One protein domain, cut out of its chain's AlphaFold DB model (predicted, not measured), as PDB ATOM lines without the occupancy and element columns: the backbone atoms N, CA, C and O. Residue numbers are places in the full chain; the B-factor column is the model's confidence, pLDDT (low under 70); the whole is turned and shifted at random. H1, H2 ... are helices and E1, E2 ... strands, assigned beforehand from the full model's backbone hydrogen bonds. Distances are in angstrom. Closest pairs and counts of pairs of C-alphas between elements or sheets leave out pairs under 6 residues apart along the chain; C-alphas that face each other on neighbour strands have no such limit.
ATOM      1  N   ALA A   2     -19.437  -1.796  -7.039       56.25
ATOM      2  CA  ALA A   2     -19.648  -1.732  -5.578       56.25
ATOM      3  C   ALA A   2     -19.194  -0.402  -4.924       56.25
ATOM      4  O   ALA A   2     -19.822   0.077  -3.985       56.25
ATOM      5  N   TYR A   3     -18.152   0.245  -5.461       61.78
ATOM      6  CA  TYR A   3     -17.752   1.603  -5.062       61.78
ATOM      7  C   TYR A   3     -18.760   2.693  -5.437       61.78
ATOM      8  O   TYR A   3     -19.105   3.529  -4.614       61.78
ATOM      9  N   ALA A   4     -19.228   2.704  -6.688       58.78
ATOM     10  CA  ALA A   4     -20.198   3.696  -7.145       58.78
ATOM     11  C   ALA A   4     -21.494   3.588  -6.324       58.78
ATOM     12  O   ALA A   4     -22.039   4.600  -5.894       58.78
ATOM     13  N   GLN A   5     -21.898   2.355  -5.995       60.91
ATOM     14  CA  GLN A   5     -23.007   2.076  -5.079       60.91
ATOM     15  C   GLN A   5     -22.726   2.568  -3.653       60.91
ATOM     16  O   GLN A   5     -23.586   3.213  -3.060       60.91
ATOM     17  N   SER A   6     -21.521   2.346  -3.109       54.91
ATOM     18  CA  SER A   6     -21.154   2.848  -1.775       54.91
ATOM     19  C   SER A   6     -21.002   4.375  -1.703       54.91
ATOM     20  O   SER A   6     -20.973   4.938  -0.610       54.91
ATOM     21  N   LYS A   7     -20.924   5.053  -2.855       57.31
ATOM     22  CA  LYS A   7     -20.872   6.516  -2.989       57.31
ATOM     23  C   LYS A   7     -22.178   7.148  -3.476       57.31
ATOM     24  O   LYS A   7     -22.195   8.361  -3.660       57.31
ATOM     25  N   HIS A   8     -23.250   6.368  -3.639       60.41
ATOM     26  CA  HIS A   8     -24.545   6.839  -4.150       60.41
ATOM     27  C   HIS A   8     -24.437   7.590  -5.489       60.41
ATOM     28  O   HIS A   8     -25.118   8.587  -5.705       60.41
ATOM     29  N   LEU A   9     -23.538   7.148  -6.371       68.88
ATOM     30  CA  LEU A   9     -23.400   7.733  -7.701       68.88
ATOM     31  C   LEU A   9     -24.437   7.111  -8.634       68.88
ATOM     32  O   LEU A   9     -24.363   5.913  -8.873       68.88
ATOM     33  N   ASP A  10     -25.348   7.912  -9.187       65.31
ATOM     34  CA  ASP A  10     -26.356   7.432 -10.150       65.31
ATOM     35  C   ASP A  10     -25.739   7.038 -11.507       65.31
ATOM     36  O   ASP A  10     -26.292   6.223 -12.240       65.31
ATOM     37  N   HIS A  11     -24.569   7.597 -11.827       71.50
ATOM     38  CA  HIS A  11     -23.791   7.337 -13.038       71.50
ATOM     39  C   HIS A  11     -22.291   7.461 -12.743       71.50
ATOM     40  O   HIS A  11     -21.881   8.112 -11.777       71.50
ATOM     41  N   PHE A  12     -21.448   6.846 -13.573       73.94
ATOM     42  CA  PHE A  12     -19.992   6.935 -13.435       73.94
ATOM     43  C   PHE A  12     -19.279   6.859 -14.791       73.94
ATOM     44  O   PHE A  12     -19.791   6.281 -15.747       73.94
ATOM     45  N   THR A  13     -18.080   7.439 -14.868       70.81
ATOM     46  CA  THR A  13     -17.188   7.372 -16.039       70.81
ATOM     47  C   THR A  13     -16.036   6.400 -15.783       70.81
ATOM     48  O   THR A  13     -15.790   5.989 -14.646       70.81
ATOM     49  N   GLN A  14     -15.301   6.035 -16.836       66.62
ATOM     50  CA  GLN A  14     -14.107   5.187 -16.730       66.62
ATOM     51  C   GLN A  14     -13.068   5.745 -15.744       66.62
ATOM     52  O   GLN A  14     -12.454   4.976 -14.998       66.62
ATOM     53  N   ASP A  15     -12.945   7.073 -15.670       65.00
ATOM     54  CA  ASP A  15     -11.989   7.757 -14.796       65.00
ATOM     55  C   ASP A  15     -12.147   7.358 -13.323       65.00
ATOM     56  O   ASP A  15     -11.154   7.170 -12.615       65.00
ATOM     57  N   VAL A  16     -13.391   7.108 -12.890       63.94
ATOM     58  CA  VAL A  16     -13.744   6.672 -11.527       63.94
ATOM     59  C   VAL A  16     -13.080   5.337 -11.156       63.94
ATOM     60  O   VAL A  16     -12.807   5.084  -9.982       63.94
ATOM     61  N   PHE A  17     -12.797   4.476 -12.136       59.44
ATOM     62  CA  PHE A  17     -12.134   3.186 -11.918       59.44
ATOM     63  C   PHE A  17     -10.615   3.257 -12.011       59.44
ATOM     64  O   PHE A  17      -9.930   2.447 -11.384       59.44
ATOM     65  N   SER A  18     -10.087   4.224 -12.760       55.78
ATOM     66  CA  SER A  18      -8.648   4.469 -12.849       55.78
ATOM     67  C   SER A  18      -8.077   5.239 -11.651       55.78
ATOM     68  O   SER A  18      -6.867   5.222 -11.449       55.78
ATOM     69  N   SER A  19      -8.917   5.887 -10.833       53.44
ATOM     70  CA  SER A  19      -8.486   6.859  -9.815       53.44
ATOM     71  C   SER A  19      -8.678   6.416  -8.352       53.44
ATOM     72  O   SER A  19      -9.106   7.219  -7.519       53.44
ATOM     73  N   TRP A  20      -8.382   5.163  -7.993       56.81
ATOM     74  CA  TRP A  20      -8.485   4.711  -6.595       56.81
ATOM     75  C   TRP A  20      -7.146   4.741  -5.839       56.81
ATOM     76  O   TRP A  20      -6.308   3.860  -5.986       56.81
ATOM     77  N   SER A  21      -6.958   5.765  -5.002       45.16
ATOM     78  CA  SER A  21      -6.853   5.659  -3.533       45.16
ATOM     79  C   SER A  21      -6.571   7.049  -2.933       45.16
ATOM     80  O   SER A  21      -5.778   7.823  -3.465       45.16
ATOM     81  N   TYR A  22      -7.235   7.379  -1.824       41.81
ATOM     82  CA  TYR A  22      -6.768   8.406  -0.891       41.81
ATOM     83  C   TYR A  22      -6.667   7.731   0.470       41.81
ATOM     84  O   TYR A  22      -7.691   7.369   1.047       41.81
ATOM     85  N   GLU A  23      -5.454   7.576   0.990       38.88
ATOM     86  CA  GLU A  23      -5.269   7.485   2.434       38.88
ATOM     87  C   GLU A  23      -5.072   8.907   2.954       38.88
ATOM     88  O   GLU A  23      -4.080   9.575   2.659       38.88
ATOM     89  N   VAL A  24      -6.064   9.394   3.697       40.16
ATOM     90  CA  VAL A  24      -5.909  10.581   4.534       40.16
ATOM     91  C   VAL A  24      -5.541  10.057   5.913       40.16
ATOM     92  O   VAL A  24      -6.312   9.319   6.520       40.16
ATOM     93  N   THR A  25      -4.344  10.396   6.387       44.59
ATOM     94  CA  THR A  25      -3.988  10.193   7.796       44.59
ATOM     95  C   THR A  25      -4.871  11.086   8.674       44.59
ATOM     96  O   THR A  25      -5.292  12.152   8.223       44.59
ATOM     97  N   ASP A  26      -5.114  10.708   9.933       45.91
ATOM     98  CA  ASP A  26      -5.909  11.501  10.897       45.91
ATOM     99  C   ASP A  26      -5.390  12.949  11.094       45.91
ATOM    100  O   ASP A  26      -6.091  13.803  11.632       45.91
ATOM    101  N   GLU A  27      -4.179  13.252  10.610       51.75
ATOM    102  CA  GLU A  27      -3.521  14.562  10.676       51.75
ATOM    103  C   GLU A  27      -3.549  15.350   9.349       51.75
ATOM    104  O   GLU A  27      -2.916  16.398   9.231       51.75
ATOM    105  N   GLY A  28      -4.263  14.873   8.322       44.69
ATOM    106  CA  GLY A  28      -4.430  15.596   7.054       44.69
ATOM    107  C   GLY A  28      -3.166  15.692   6.191       44.69
ATOM    108  O   GLY A  28      -3.113  16.512   5.272       44.69
ATOM    109  N   THR A  29      -2.147  14.865   6.452       42.94
ATOM    110  CA  THR A  29      -0.898  14.873   5.678       42.94
ATOM    111  C   THR A  29      -0.936  13.791   4.596       42.94
ATOM    112  O   THR A  29      -1.074  12.605   4.900       42.94
ATOM    113  N   LEU A  30      -0.818  14.215   3.331       42.34
ATOM    114  CA  LEU A  30      -0.754  13.355   2.143       42.34
ATOM    115  C   LEU A  30       0.613  12.652   2.070       42.34
ATOM    116  O   LEU A  30       1.613  13.274   1.709       42.34
ATOM    117  N   LEU A  31       0.661  11.359   2.394       41.34
ATOM    118  CA  LEU A  31       1.768  10.481   1.997       41.34
ATOM    119  C   LEU A  31       1.548  10.051   0.537       41.34
ATOM    120  O   LEU A  31       0.413   9.917   0.093       41.34
ATOM    121  N   GLY A  32       2.634   9.943  -0.229       42.38
ATOM    122  CA  GLY A  32       2.631   9.954  -1.695       42.38
ATOM    123  C   GLY A  32       1.632   9.024  -2.398       42.38
ATOM    124  O   GLY A  32       1.293   7.944  -1.927       42.38
ATOM    125  N   TYR A  33       1.192   9.467  -3.576       39.62
ATOM    126  CA  TYR A  33       0.195   8.782  -4.388       39.62
ATOM    127  C   TYR A  33       0.736   7.473  -4.974       39.62
ATOM    128  O   TYR A  33       1.596   7.492  -5.855       39.62
ATOM    129  N   SER A  34       0.188   6.340  -4.540       42.25
ATOM    130  CA  SER A  34       0.287   5.080  -5.277       42.25
ATOM    131  C   SER A  34      -1.032   4.848  -6.007       42.25
ATOM    132  O   SER A  34      -1.983   4.302  -5.449       42.25
ATOM    133  N   TYR A  35      -1.103   5.304  -7.258       50.19
ATOM    134  CA  TYR A  35      -2.219   5.016  -8.155       50.19
ATOM    135  C   TYR A  35      -2.054   3.599  -8.711       50.19
ATOM    136  O   TYR A  35      -1.524   3.418  -9.804       50.19
ATOM    137  N   GLU A  36      -2.464   2.583  -7.956       55.00
ATOM    138  CA  GLU A  36      -2.634   1.248  -8.529       55.00
ATOM    139  C   GLU A  36      -4.086   1.103  -9.001       55.00
ATOM    140  O   GLU A  36      -4.974   0.884  -8.174       55.00
ATOM    141  N   PRO A  37      -4.374   1.247 -10.308       57.31
ATOM    142  CA  PRO A  37      -5.720   1.022 -10.820       57.31
ATOM    143  C   PRO A  37      -6.159  -0.419 -10.533       57.31
ATOM    144  O   PRO A  37      -5.387  -1.363 -10.700       57.31
ATOM    145  N   TYR A  38      -7.423  -0.612 -10.142       61.81
ATOM    146  CA  TYR A  38      -7.976  -1.945  -9.867       61.81
ATOM    147  C   TYR A  38      -7.880  -2.897 -11.055       61.81
ATOM    148  O   TYR A  38      -7.637  -4.084 -10.875       61.81
ATOM    149  N   LEU A  39      -8.030  -2.367 -12.265       68.06
ATOM    150  CA  LEU A  39      -7.717  -3.049 -13.514       68.06
ATOM    151  C   LEU A  39      -6.801  -2.129 -14.313       68.06
ATOM    152  O   LEU A  39      -7.259  -1.173 -14.929       68.06
ATOM    153  N   GLY A  40      -5.497  -2.396 -14.269       64.81
ATOM    154  CA  GLY A  40      -4.501  -1.578 -14.970       64.81
ATOM    155  C   GLY A  40      -4.456  -1.809 -16.479       64.81
ATOM    156  O   GLY A  40      -3.808  -1.057 -17.199       64.81
ATOM    157  N   SER A  41      -5.137  -2.849 -16.966       72.62
ATOM    158  CA  SER A  41      -5.248  -3.157 -18.389       72.62
ATOM    159  C   SER A  41      -6.591  -2.685 -18.934       72.62
ATOM    160  O   SER A  41      -7.639  -3.181 -18.520       72.62
ATOM    161  N   GLU A  42      -6.542  -1.790 -19.919       72.62
ATOM    162  CA  GLU A  42      -7.711  -1.306 -20.663       72.62
ATOM    163  C   GLU A  42      -8.512  -2.458 -21.290       72.62
ATOM    164  O   GLU A  42      -9.736  -2.483 -21.222       72.62
ATOM    165  N   ILE A  43      -7.828  -3.490 -21.796       74.56
ATOM    166  CA  ILE A  43      -8.465  -4.683 -22.375       74.56
ATOM    167  C   ILE A  43      -9.260  -5.460 -21.318       74.56
ATOM    168  O   ILE A  43     -10.371  -5.920 -21.588       74.56
ATOM    169  N   LEU A  44      -8.697  -5.642 -20.119       74.81
ATOM    170  CA  LEU A  44      -9.395  -6.332 -19.031       74.81
ATOM    171  C   LEU A  44     -10.562  -5.500 -18.501       74.81
ATOM    172  O   LEU A  44     -11.607  -6.061 -18.174       74.81
ATOM    173  N   PHE A  45     -10.394  -4.178 -18.450       79.62
ATOM    174  CA  PHE A  45     -11.455  -3.252 -18.092       79.62
ATOM    175  C   PHE A  45     -12.630  -3.345 -19.074       79.62
ATOM    176  O   PHE A  45     -13.744  -3.634 -18.645       79.62
ATOM    177  N   GLU A  46     -12.384  -3.221 -20.381       80.44
ATOM    178  CA  GLU A  46     -13.427  -3.344 -21.409       80.44
ATOM    179  C   GLU A  46     -14.111  -4.715 -21.372       80.44
ATOM    180  O   GLU A  46     -15.331  -4.806 -21.478       80.44
ATOM    181  N   LYS A  47     -13.363  -5.804 -21.149       81.06
ATOM    182  CA  LYS A  47     -13.962  -7.140 -20.979       81.06
ATOM    183  C   LYS A  47     -14.872  -7.222 -19.755       81.06
ATOM    184  O   LYS A  47     -15.949  -7.805 -19.848       81.06
ATOM    185  N   ALA A  48     -14.455  -6.659 -18.624       81.19
ATOM    186  CA  ALA A  48     -15.264  -6.636 -17.410       81.19
ATOM    187  C   ALA A  48     -16.532  -5.789 -17.593       81.19
ATOM    188  O   ALA A  48     -17.607  -6.199 -17.164       81.19
ATOM    189  N   VAL A  49     -16.419  -4.640 -18.262       84.69
ATOM    190  CA  VAL A  49     -17.553  -3.775 -18.610       84.69
ATOM    191  C   VAL A  49     -18.522  -4.500 -19.538       84.69
ATOM    192  O   VAL A  49     -19.700  -4.592 -19.211       84.69
ATOM    193  N   ASN A  50     -18.041  -5.078 -20.639       85.25
ATOM    194  CA  ASN A  50     -18.889  -5.794 -21.595       85.25
ATOM    195  C   ASN A  50     -19.626  -6.962 -20.936       85.25
ATOM    196  O   ASN A  50     -20.825  -7.108 -21.137       85.25
ATOM    197  N   PHE A  51     -18.948  -7.728 -20.078       84.56
ATOM    198  CA  PHE A  51     -19.590  -8.782 -19.296       84.56
ATOM    199  C   PHE A  51     -20.738  -8.235 -18.427       84.56
ATOM    200  O   PHE A  51     -21.828  -8.797 -18.398       84.56
ATOM    201  N   LEU A  52     -20.520  -7.116 -17.730       85.12
ATOM    202  CA  LEU A  52     -21.555  -6.509 -16.891       85.12
ATOM    203  C   LEU A  52     -22.716  -5.922 -17.708       85.12
ATOM    204  O   LEU A  52     -23.850  -5.933 -17.225       85.12
ATOM    205  N   VAL A  53     -22.452  -5.435 -18.925       87.88
ATOM    206  CA  VAL A  53     -23.487  -5.006 -19.880       87.88
ATOM    207  C   VAL A  53     -24.304  -6.206 -20.364       87.88
ATOM    208  O   VAL A  53     -25.529  -6.156 -20.343       87.88
ATOM    209  N   GLU A  54     -23.649  -7.307 -20.742       86.81
ATOM    210  CA  GLU A  54     -24.304  -8.551 -21.174       86.81
ATOM    211  C   GLU A  54     -25.193  -9.150 -20.076       86.81
ATOM    212  O   GLU A  54     -26.277  -9.658 -20.357       86.81
ATOM    213  N   CYS A  55     -24.765  -9.047 -18.816       83.88
ATOM    214  CA  CYS A  55     -25.552  -9.449 -17.655       83.88
ATOM    215  C   CYS A  55     -26.694  -8.479 -17.306       83.88
ATOM    216  O   CYS A  55     -27.453  -8.761 -16.383       83.88
ATOM    217  N   GLY A  56     -26.814  -7.335 -17.986       86.94
ATOM    218  CA  GLY A  56     -27.822  -6.316 -17.686       86.94
ATOM    219  C   GLY A  56     -27.591  -5.581 -16.363       86.94
ATOM    220  O   GLY A  56     -28.513  -4.957 -15.840       86.94
ATOM    221  N   SER A  57     -26.380  -5.653 -15.799       85.50
ATOM    222  CA  SER A  57     -26.037  -4.967 -14.547       85.50
ATOM    223  C   SER A  57     -25.598  -3.528 -14.741       85.50
ATOM    224  O   SER A  57     -25.701  -2.726 -13.811       85.50
ATOM    225  N   ILE A  58     -25.111  -3.188 -15.932       88.25
ATOM    226  CA  ILE A  58     -24.849  -1.806 -16.331       88.25
ATOM    227  C   ILE A  58     -25.332  -1.563 -17.750       88.25
ATOM    228  O   ILE A  58     -25.385  -2.478 -18.568       88.25
ATOM    229  N   VAL A  59     -25.630  -0.308 -18.048       89.94
ATOM    230  CA  VAL A  59     -25.925   0.170 -19.395       89.94
ATOM    231  C   VAL A  59     -24.781   1.077 -19.830       89.94
ATOM    232  O   VAL A  59     -24.389   1.987 -19.097       89.94
ATOM    233  N   ARG A  60     -24.217   0.804 -21.010       89.94
ATOM    234  CA  ARG A  60     -23.198   1.648 -21.644       89.94
ATOM    235  C   ARG A  60     -23.904   2.715 -22.474       89.94
ATOM    236  O   ARG A  60     -24.646   2.376 -23.392       89.94
ATOM    237  N   ILE A  61     -23.657   3.981 -22.159       87.62
ATOM    238  CA  ILE A  61     -24.143   5.126 -22.926       87.62
ATOM    239  C   ILE A  61     -22.941   5.732 -23.643       87.62
ATOM    240  O   ILE A  61     -22.063   6.344 -23.029       87.62
ATOM    241  N   GLU A  62     -22.884   5.491 -24.947       84.38
ATOM    242  CA  GLU A  62     -21.863   6.051 -25.826       84.38
ATOM    243  C   GLU A  62     -22.298   7.435 -26.316       84.38
ATOM    244  O   GLU A  62     -23.473   7.662 -26.603       84.38
ATOM    245  N   ASP A  63     -21.340   8.354 -26.404       78.88
ATOM    246  CA  ASP A  63     -21.530   9.698 -26.938       78.88
ATOM    247  C   ASP A  63     -20.434   9.959 -27.979       78.88
ATOM    248  O   ASP A  63     -19.273   9.608 -27.765       78.88
ATOM    249  N   ASP A  64     -20.801  10.555 -29.114       72.50
ATOM    250  CA  ASP A  64     -19.874  10.827 -30.220       72.50
ATOM    251  C   ASP A  64     -18.805  11.878 -29.858       72.50
ATOM    252  O   ASP A  64     -17.760  11.968 -30.508       72.50
ATOM    253  N   PHE A  65     -19.069  12.703 -28.842       64.31
ATOM    254  CA  PHE A  65     -18.252  13.856 -28.458       64.31
ATOM    255  C   PHE A  65     -17.865  13.866 -26.969       64.31
ATOM    256  O   PHE A  65     -16.958  14.609 -26.586       64.31
ATOM    257  N   GLY A  66     -18.544  13.079 -26.132       66.06
ATOM    258  CA  GLY A  66     -18.327  12.963 -24.690       66.06
ATOM    259  C   GLY A  66     -17.686  11.637 -24.250       66.06
ATOM    260  O   GLY A  66     -17.603  10.685 -25.024       66.06
ATOM    261  N   PRO A  67     -17.210  11.547 -22.993       73.50
ATOM    262  CA  PRO A  67     -16.746  10.283 -22.433       73.50
ATOM    263  C   PRO A  67     -17.913   9.300 -22.288       73.50
ATOM    264  O   PRO A  67     -19.030   9.703 -21.965       73.50
ATOM    265  N   THR A  68     -17.641   8.004 -22.455       81.12
ATOM    266  CA  THR A  68     -18.635   6.958 -22.186       81.12
ATOM    267  C   THR A  68     -19.106   7.036 -20.735       81.12
ATOM    268  O   THR A  68     -18.297   7.033 -19.798       81.12
ATOM    269  N   VAL A  69     -20.424   7.078 -20.560       82.12
ATOM    270  CA  VAL A  69     -21.078   7.053 -19.252       82.12
ATOM    271  C   VAL A  69     -21.676   5.673 -19.028       82.12
ATOM    272  O   VAL A  69     -22.183   5.034 -19.951       82.12
ATOM    273  N   PHE A  70     -21.610   5.206 -17.788       84.88
ATOM    274  CA  PHE A  70     -22.216   3.955 -17.369       84.88
ATOM    275  C   PHE A  70     -23.305   4.224 -16.333       84.88
ATOM    276  O   PHE A  70     -23.077   4.941 -15.353       84.88
ATOM    277  N   GLU A  71     -24.463   3.609 -16.542       86.75
ATOM    278  CA  GLU A  71     -25.594   3.610 -15.611       86.75
ATOM    279  C   GLU A  71     -25.807   2.205 -15.042       86.75
ATOM    280  O   GLU A  71     -25.388   1.211 -15.643       86.75
ATOM    281  N   PHE A  72     -26.450   2.099 -13.878       83.81
ATOM    282  CA  PHE A  72     -26.865   0.796 -13.361       83.81
ATOM    283  C   PHE A  72     -28.041   0.255 -14.172       83.81
ATOM    284  O   PHE A  72     -28.999   0.973 -14.444       83.81
ATOM    285  N   GLY A  73     -27.958  -1.020 -14.540       85.81
ATOM    286  CA  GLY A  73     -29.059  -1.735 -15.171       85.81
ATOM    287  C   GLY A  73     -30.011  -2.357 -14.149       85.81
ATOM    288  O   GLY A  73     -29.880  -2.165 -12.938       85.81
ATOM    289  N   ASP A  74     -30.954  -3.146 -14.655       87.75
ATOM    290  CA  ASP A  74     -32.002  -3.775 -13.847       87.75
ATOM    291  C   ASP A  74     -31.488  -4.949 -12.995       87.75
ATOM    292  O   ASP A  74     -32.118  -5.319 -12.000       87.75
ATOM    293  N   VAL A  75     -30.345  -5.543 -13.364       85.31
ATOM    294  CA  VAL A  75     -29.767  -6.696 -12.662       85.31
ATOM    295  C   VAL A  75     -28.746  -6.236 -11.627       85.31
ATOM    296  O   VAL A  75     -27.637  -5.808 -11.943       85.31
ATOM    297  N   SER A  76     -29.082  -6.376 -10.350       84.25
ATOM    298  CA  SER A  76     -28.160  -6.040  -9.264       84.25
ATOM    299  C   SER A  76     -27.006  -7.046  -9.143       84.25
ATOM    300  O   SER A  76     -27.142  -8.230  -9.452       84.25
ATOM    301  N   LEU A  77     -25.874  -6.607  -8.583       75.00
ATOM    302  CA  LEU A  77     -24.749  -7.501  -8.271       75.00
ATOM    303  C   LEU A  77     -25.128  -8.630  -7.299       75.00
ATOM    304  O   LEU A  77     -24.543  -9.709  -7.366       75.00
ATOM    305  N   TYR A  78     -26.097  -8.389  -6.410       77.06
ATOM    306  CA  TYR A  78     -26.606  -9.396  -5.478       77.06
ATOM    307  C   TYR A  78     -27.339 -10.521  -6.210       77.06
ATOM    308  O   TYR A  78     -27.125 -11.689  -5.907       77.06
ATOM    309  N   GLN A  79     -28.130 -10.189  -7.233       81.62
ATOM    310  CA  GLN A  79     -28.774 -11.197  -8.078       81.62
ATOM    311  C   GLN A  79     -27.728 -12.044  -8.815       81.62
ATOM    312  O   GLN A  79     -27.798 -13.270  -8.778       81.62
ATOM    313  N   LEU A  80     -26.679 -11.420  -9.369       81.19
ATOM    314  CA  LEU A  80     -25.566 -12.163  -9.984       81.19
ATOM    315  C   LEU A  80     -24.822 -13.074  -8.990       81.19
ATOM    316  O   LEU A  80     -24.351 -14.155  -9.355       81.19
ATOM    317  N   ALA A  81     -24.697 -12.647  -7.732       80.81
ATOM    318  CA  ALA A  81     -24.096 -13.442  -6.666       80.81
ATOM    319  C   ALA A  81     -24.940 -14.683  -6.317       80.81
ATOM    320  O   ALA A  81     -24.382 -15.761  -6.091       80.81
ATOM    321  N   GLU A  82     -26.268 -14.560  -6.311       81.44
ATOM    322  CA  GLU A  82     -27.187 -15.667  -6.023       81.44
ATOM    323  C   GLU A  82     -27.254 -16.695  -7.160       81.44
ATOM    324  O   GLU A  82     -27.249 -17.904  -6.902       81.44
ATOM    325  N   GLU A  83     -27.265 -16.233  -8.410       80.25
ATOM    326  CA  GLU A  83     -27.387 -17.088  -9.597       80.25
ATOM    327  C   GLU A  83     -26.145 -17.961  -9.835       80.25
ATOM    328  O   GLU A  83     -26.247 -19.084 -10.336       80.25
ATOM    329  N   ALA A  84     -24.964 -17.492  -9.424       76.12
ATOM    330  CA  ALA A  84     -23.705 -18.189  -9.647       76.12
ATOM    331  C   ALA A  84     -22.855 -18.255  -8.370       76.12
ATOM    332  O   ALA A  84     -21.961 -17.437  -8.153       76.12
ATOM    333  N   ARG A  85     -23.054 -19.310  -7.563       72.56
ATOM    334  CA  ARG A  85     -22.363 -19.530  -6.269       72.56
ATOM    335  C   ARG A  85     -20.830 -19.514  -6.319       72.56
ATOM    336  O   ARG A  85     -20.193 -19.257  -5.302       72.56
ATOM    337  N   ASN A  86     -20.234 -19.803  -7.478       76.00
ATOM    338  CA  ASN A  86     -18.780 -19.784  -7.678       76.00
ATOM    339  C   ASN A  86     -18.273 -18.525  -8.403       76.00
ATOM    340  O   ASN A  86     -17.080 -18.441  -8.706       76.00
ATOM    341  N   SER A  87     -19.148 -17.553  -8.668       80.00
ATOM    342  CA  SER A  87     -18.782 -16.305  -9.332       80.00
ATOM    343  C   SER A  87     -17.938 -15.391  -8.431       80.00
ATOM    344  O   SER A  87     -17.981 -15.497  -7.198       80.00
ATOM    345  N   PRO A  88     -17.185 -14.447  -9.024       78.81
ATOM    346  CA  PRO A  88     -16.553 -13.364  -8.277       78.81
ATOM    347  C   PRO A  88     -17.552 -12.542  -7.450       78.81
ATOM    348  O   PRO A  88     -17.186 -12.065  -6.384       78.81
ATOM    349  N   PHE A  89     -18.810 -12.423  -7.892       82.56
ATOM    350  CA  PHE A  89     -19.860 -11.678  -7.189       82.56
ATOM    351  C   PHE A  89     -20.291 -12.382  -5.902       82.56
ATOM    352  O   PHE A  89     -20.307 -11.756  -4.848       82.56
ATOM    353  N   ALA A  90     -20.515 -13.699  -5.952       80.38
ATOM    354  CA  ALA A  90     -20.822 -14.507  -4.769       80.38
ATOM    355  C   ALA A  90     -19.694 -14.473  -3.731       80.38
ATOM    356  O   ALA A  90     -19.927 -14.444  -2.523       80.38
ATOM    357  N   LYS A  91     -18.443 -14.464  -4.201       81.25
ATOM    358  CA  LYS A  91     -17.270 -14.368  -3.328       81.25
ATOM    359  C   LYS A  91     -17.103 -12.962  -2.753       81.25
ATOM    360  O   LYS A  91     -16.800 -12.844  -1.572       81.25
ATOM    361  N   ALA A  92     -17.336 -11.913  -3.537       80.81
ATOM    362  CA  ALA A  92     -17.298 -10.538  -3.046       80.81
ATOM    363  C   ALA A  92     -18.399 -10.269  -2.007       80.81
ATOM    364  O   ALA A  92     -18.126  -9.628  -0.997       80.81
ATOM    365  N   ASP A  93     -19.602 -10.808  -2.212       79.94
ATOM    366  CA  ASP A  93     -20.704 -10.724  -1.247       79.94
ATOM    367  C   ASP A  93     -20.354 -11.432   0.074       79.94
ATOM    368  O   ASP A  93     -20.466 -10.859   1.156       79.94
ATOM    369  N   LYS A  94     -19.809 -12.653  -0.010       82.94
ATOM    370  CA  LYS A  94     -19.464 -13.463   1.167       82.94
ATOM    371  C   LYS A  94     -18.226 -12.981   1.932       82.94
ATOM    372  O   LYS A  94     -18.189 -13.084   3.157       82.94
ATOM    373  N   TYR A  95     -17.182 -12.555   1.223       81.56
ATOM    374  CA  TYR A  95     -15.861 -12.253   1.795       81.56
ATOM    375  C   TYR A  95     -15.550 -10.749   1.856       81.56
ATOM    376  O   TYR A  95     -14.536 -10.359   2.432       81.56
ATOM    377  N   GLY A  96     -16.427  -9.903   1.312       77.62
ATOM    378  CA  GLY A  96     -16.329  -8.449   1.375       77.62
ATOM    379  C   GLY A  96     -15.375  -7.821   0.356       77.62
ATOM    380  O   GLY A  96     -14.733  -8.488  -0.461       77.62
ATOM    381  N   LEU A  97     -15.282  -6.488   0.415       72.06
ATOM    382  CA  LEU A  97     -14.508  -5.682  -0.534       72.06
ATOM    383  C   LEU A  97     -13.008  -5.994  -0.490       72.06
ATOM    384  O   LEU A  97     -12.400  -6.094  -1.546       72.06
ATOM    385  N   SER A  98     -12.419  -6.243   0.681       70.56
ATOM    386  CA  SER A  98     -10.982  -6.544   0.810       70.56
ATOM    387  C   SER A  98     -10.550  -7.788   0.019       70.56
ATOM    388  O   SER A  98      -9.459  -7.824  -0.560       70.56
ATOM    389  N   TRP A  99     -11.418  -8.805  -0.055       82.69
ATOM    390  CA  TRP A  99     -11.194  -9.974  -0.902       82.69
ATOM    391  C   TRP A  99     -11.207  -9.595  -2.385       82.69
ATOM    392  O   TRP A  99     -10.312  -9.998  -3.129       82.69
ATOM    393  N   LEU A 100     -12.188  -8.790  -2.805       77.44
ATOM    394  CA  LEU A 100     -12.316  -8.329  -4.186       77.44
ATOM    395  C   LEU A 100     -11.096  -7.500  -4.612       77.44
ATOM    396  O   LEU A 100     -10.552  -7.724  -5.688       77.44
ATOM    397  N   GLU A 101     -10.626  -6.595  -3.756       74.00
ATOM    398  CA  GLU A 101      -9.420  -5.800  -4.007       74.00
ATOM    399  C   GLU A 101      -8.186  -6.687  -4.184       74.00
ATOM    400  O   GLU A 101      -7.420  -6.513  -5.132       74.00
ATOM    401  N   SER A 102      -8.018  -7.679  -3.306       74.25
ATOM    402  CA  SER A 102      -6.912  -8.639  -3.387       74.25
ATOM    403  C   SER A 102      -6.977  -9.464  -4.675       74.25
ATOM    404  O   SER A 102      -5.956  -9.683  -5.328       74.25
ATOM    405  N   ALA A 103      -8.179  -9.886  -5.079       79.38
ATOM    406  CA  ALA A 103      -8.396 -10.622  -6.318       79.38
ATOM    407  C   ALA A 103      -8.064  -9.776  -7.558       79.38
ATOM    408  O   ALA A 103      -7.425 -10.268  -8.484       79.38
ATOM    409  N   LEU A 104      -8.447  -8.497  -7.569       79.81
ATOM    410  CA  LEU A 104      -8.159  -7.572  -8.669       79.81
ATOM    411  C   LEU A 104      -6.658  -7.261  -8.785       79.81
ATOM    412  O   LEU A 104      -6.104  -7.302  -9.886       79.81
ATOM    413  N   LYS A 105      -5.965  -7.060  -7.656       79.38
ATOM    414  CA  LYS A 105      -4.497  -6.930  -7.632       79.38
ATOM    415  C   LYS A 105      -3.807  -8.166  -8.202       79.38
ATOM    416  O   LYS A 105      -2.871  -8.047  -8.991       79.38
ATOM    417  N   GLU A 106      -4.295  -9.352  -7.854       81.38
ATOM    418  CA  GLU A 106      -3.776 -10.612  -8.382       81.38
ATOM    419  C   GLU A 106      -4.013 -10.751  -9.895       81.38
ATOM    420  O   GLU A 106      -3.122 -11.203 -10.614       81.38
ATOM    421  N   VAL A 107      -5.169 -10.314 -10.406       80.88
ATOM    422  CA  VAL A 107      -5.451 -10.268 -11.852       80.88
ATOM    423  C   VAL A 107      -4.460  -9.353 -12.572       80.88
ATOM    424  O   VAL A 107      -3.853  -9.775 -13.557       80.88
ATOM    425  N   ASN A 108      -4.219  -8.143 -12.059       78.38
ATOM    426  CA  ASN A 108      -3.228  -7.229 -12.636       78.38
ATOM    427  C   ASN A 108      -1.818  -7.824 -12.621       78.38
ATOM    428  O   ASN A 108      -1.097  -7.730 -13.614       78.38
ATOM    429  N   ARG A 109      -1.436  -8.477 -11.518       79.62
ATOM    430  CA  ARG A 109      -0.146  -9.162 -11.387       79.62
ATOM    431  C   ARG A 109       0.002 -10.289 -12.407       79.62
ATOM    432  O   ARG A 109       1.054 -10.426 -13.020       79.62
ATOM    433  N   LYS A 110      -1.042 -11.091 -12.620       80.00
ATOM    434  CA  LYS A 110      -1.028 -12.162 -13.628       80.00
ATOM    435  C   LYS A 110      -0.978 -11.610 -15.052       80.00
ATOM    436  O   LYS A 110      -0.255 -12.156 -15.880       80.00
ATOM    437  N   GLN A 111      -1.680 -10.511 -15.327       76.25
ATOM    438  CA  GLN A 111      -1.622  -9.835 -16.625       76.25
ATOM    439  C   GLN A 111      -0.219  -9.301 -16.923       76.25
ATOM    440  O   GLN A 111       0.289  -9.522 -18.019       76.25
ATOM    441  N   SER A 112       0.420  -8.623 -15.964       74.88
ATOM    442  CA  SER A 112       1.773  -8.078 -16.152       74.88
ATOM    443  C   SER A 112       2.833  -9.168 -16.320       74.88
ATOM    444  O   SER A 112       3.857  -8.941 -16.956       74.88
ATOM    445  N   GLN A 113       2.559 -10.370 -15.810       77.19
ATOM    446  CA  GLN A 113       3.368 -11.573 -16.011       77.19
ATOM    447  C   GLN A 113       3.052 -12.319 -17.323       77.19
ATOM    448  O   GLN A 113       3.666 -13.348 -17.587       77.19
ATOM    449  N   GLY A 114       2.108 -11.837 -18.142       69.94
ATOM    450  CA  GLY A 114       1.722 -12.465 -19.413       69.94
ATOM    451  C   GLY A 114       0.808 -13.690 -19.282       69.94
ATOM    452  O   GLY A 114       0.476 -14.313 -20.284       69.94
ATOM    453  N   ALA A 115       0.342 -14.022 -18.075       63.31
ATOM    454  CA  ALA A 115      -0.465 -15.219 -17.805       63.31
ATOM    455  C   ALA A 115      -1.944 -15.105 -18.239       63.31
ATOM    456  O   ALA A 115      -2.723 -16.030 -18.024       63.31
ATOM    457  N   LEU A 116      -2.351 -13.961 -18.799       63.25
ATOM    458  CA  LEU A 116      -3.730 -13.647 -19.202       63.25
ATOM    459  C   LEU A 116      -3.840 -13.225 -20.684       63.25
ATOM    460  O   LEU A 116      -4.856 -12.674 -21.105       63.25
ATOM    461  N   ASP A 117      -2.803 -13.480 -21.488       58.88
ATOM    462  CA  ASP A 117      -2.858 -13.309 -22.943       58.88
ATOM    463  C   ASP A 117      -3.992 -14.187 -23.537       58.88
ATOM    464  O   ASP A 117      -4.068 -15.372 -23.211       58.88
ATOM    465  N   PRO A 118      -4.888 -13.668 -24.402       51.50
ATOM    466  CA  PRO A 118      -5.952 -14.458 -25.033       51.50
ATOM    467  C   PRO A 118      -5.460 -15.693 -25.810       51.50
ATOM    468  O   PRO A 118      -6.210 -16.661 -25.958       51.50
TER     469      PRO A 118
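AT A GLANCE: This is residues 2 to 118 of the 231 residues of an uncharacterized protein of Hyphomicrobiales bacterium (UniProt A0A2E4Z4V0). What does the model look like? A small three-stranded sheet has one helix, H3, standing up from its E2 side, and a run of three further helices, H4, H5 and H6, leads away from the sheet, H5 and H6 folding back as a helical hairpin. H1 grazes the sheet, and a long loop between H2 and H3 sticks out at residues 24 to 29. What is it made of? The printed part has 117 residues with six named helices and three named strands, in the order H1 E1 H2 H3 E2 E3 H4 H5 H6; the sheet order is E1 E3 E2, antiparallel, and the class is mostly helix. The whole is compact, with a radius of gyration of the C-alphas of 15.6 A and spans of 42 by 36 by 30 A.

HOW THE PARTS SIT: How is the sheet paired? Inner strand E3, residues 69 to 72, is antiparallel to edge strands E1, residues 11 to 13, and E2, residues 58 to 61; N 12 and O 70 are 3.1 A apart, and N 59 and O 71 2.9 A, both within hydrogen-bond range. E2 and E3 form a hairpin. What is on the sheet? H3, residues 42 to 54, lies over E2 at a height of 9.6 A over the sheet, on a local plane of just 6 C-alphas, and stands up from it at 46 degrees; the closest C-alphas of H3 and E2, Val 53 and Val 59, are 5.7 A apart. H1, residues 2 to 6, is only just on the sheet, with 5 pairs of C-alphas within 10 A, and only grazes it with residues 4 to 5. E1, H2 and H3, and E2 form a split strand-helix-strand unit, two strands running the same way with E3 between them, and its crossover is right-handed; H2, residues 15 to 18, is not on the sheet. How do the last helices meet? H4, residues 77 to 83, and H5, residues 88 to 95, touch about perpendicular at 80 degrees, the closest C-alphas, Ala 81 and Ala 90, being 3.9 A apart. H5 and H6, residues 97 to 112, form a helical hairpin, running opposite ways at a steep tilt of 43 degrees; H6 touches H5 with residues 99 to 100 alone, the closest C-alphas being Ala 92 and Leu 100, 5.6 A apart. Every O i to N i+4 pair is within hydrogen-bond range in H1, H3, H4, H5 and H6; H2 is too short for one.

IN THESE COORDINATES: Where do the elements begin and end? H1 begins at C-alpha 2, (-19.648, -1.732, -5.578), and H6 ends at C-alpha 112, (1.773, -8.078, -16.152). How long are the longer ones? H6 measures 22.7 A from first to last C-alpha, H3 18.1 A, E3 10.4 A and H5 10.2 A.

THE WHOLE: How large is it? The two C-alphas farthest apart, Glu 27 and Pro 118, are 46.1 A apart, and the printed part has no cut. Which link is long, and where is confidence low? The link from H2 to H3, 23 residues, is long. The mean pLDDT of the printed part is 70.9, and 43 residues are under 70: 2 to 10, 14 to 40, 65 to 66 and 114 to 118.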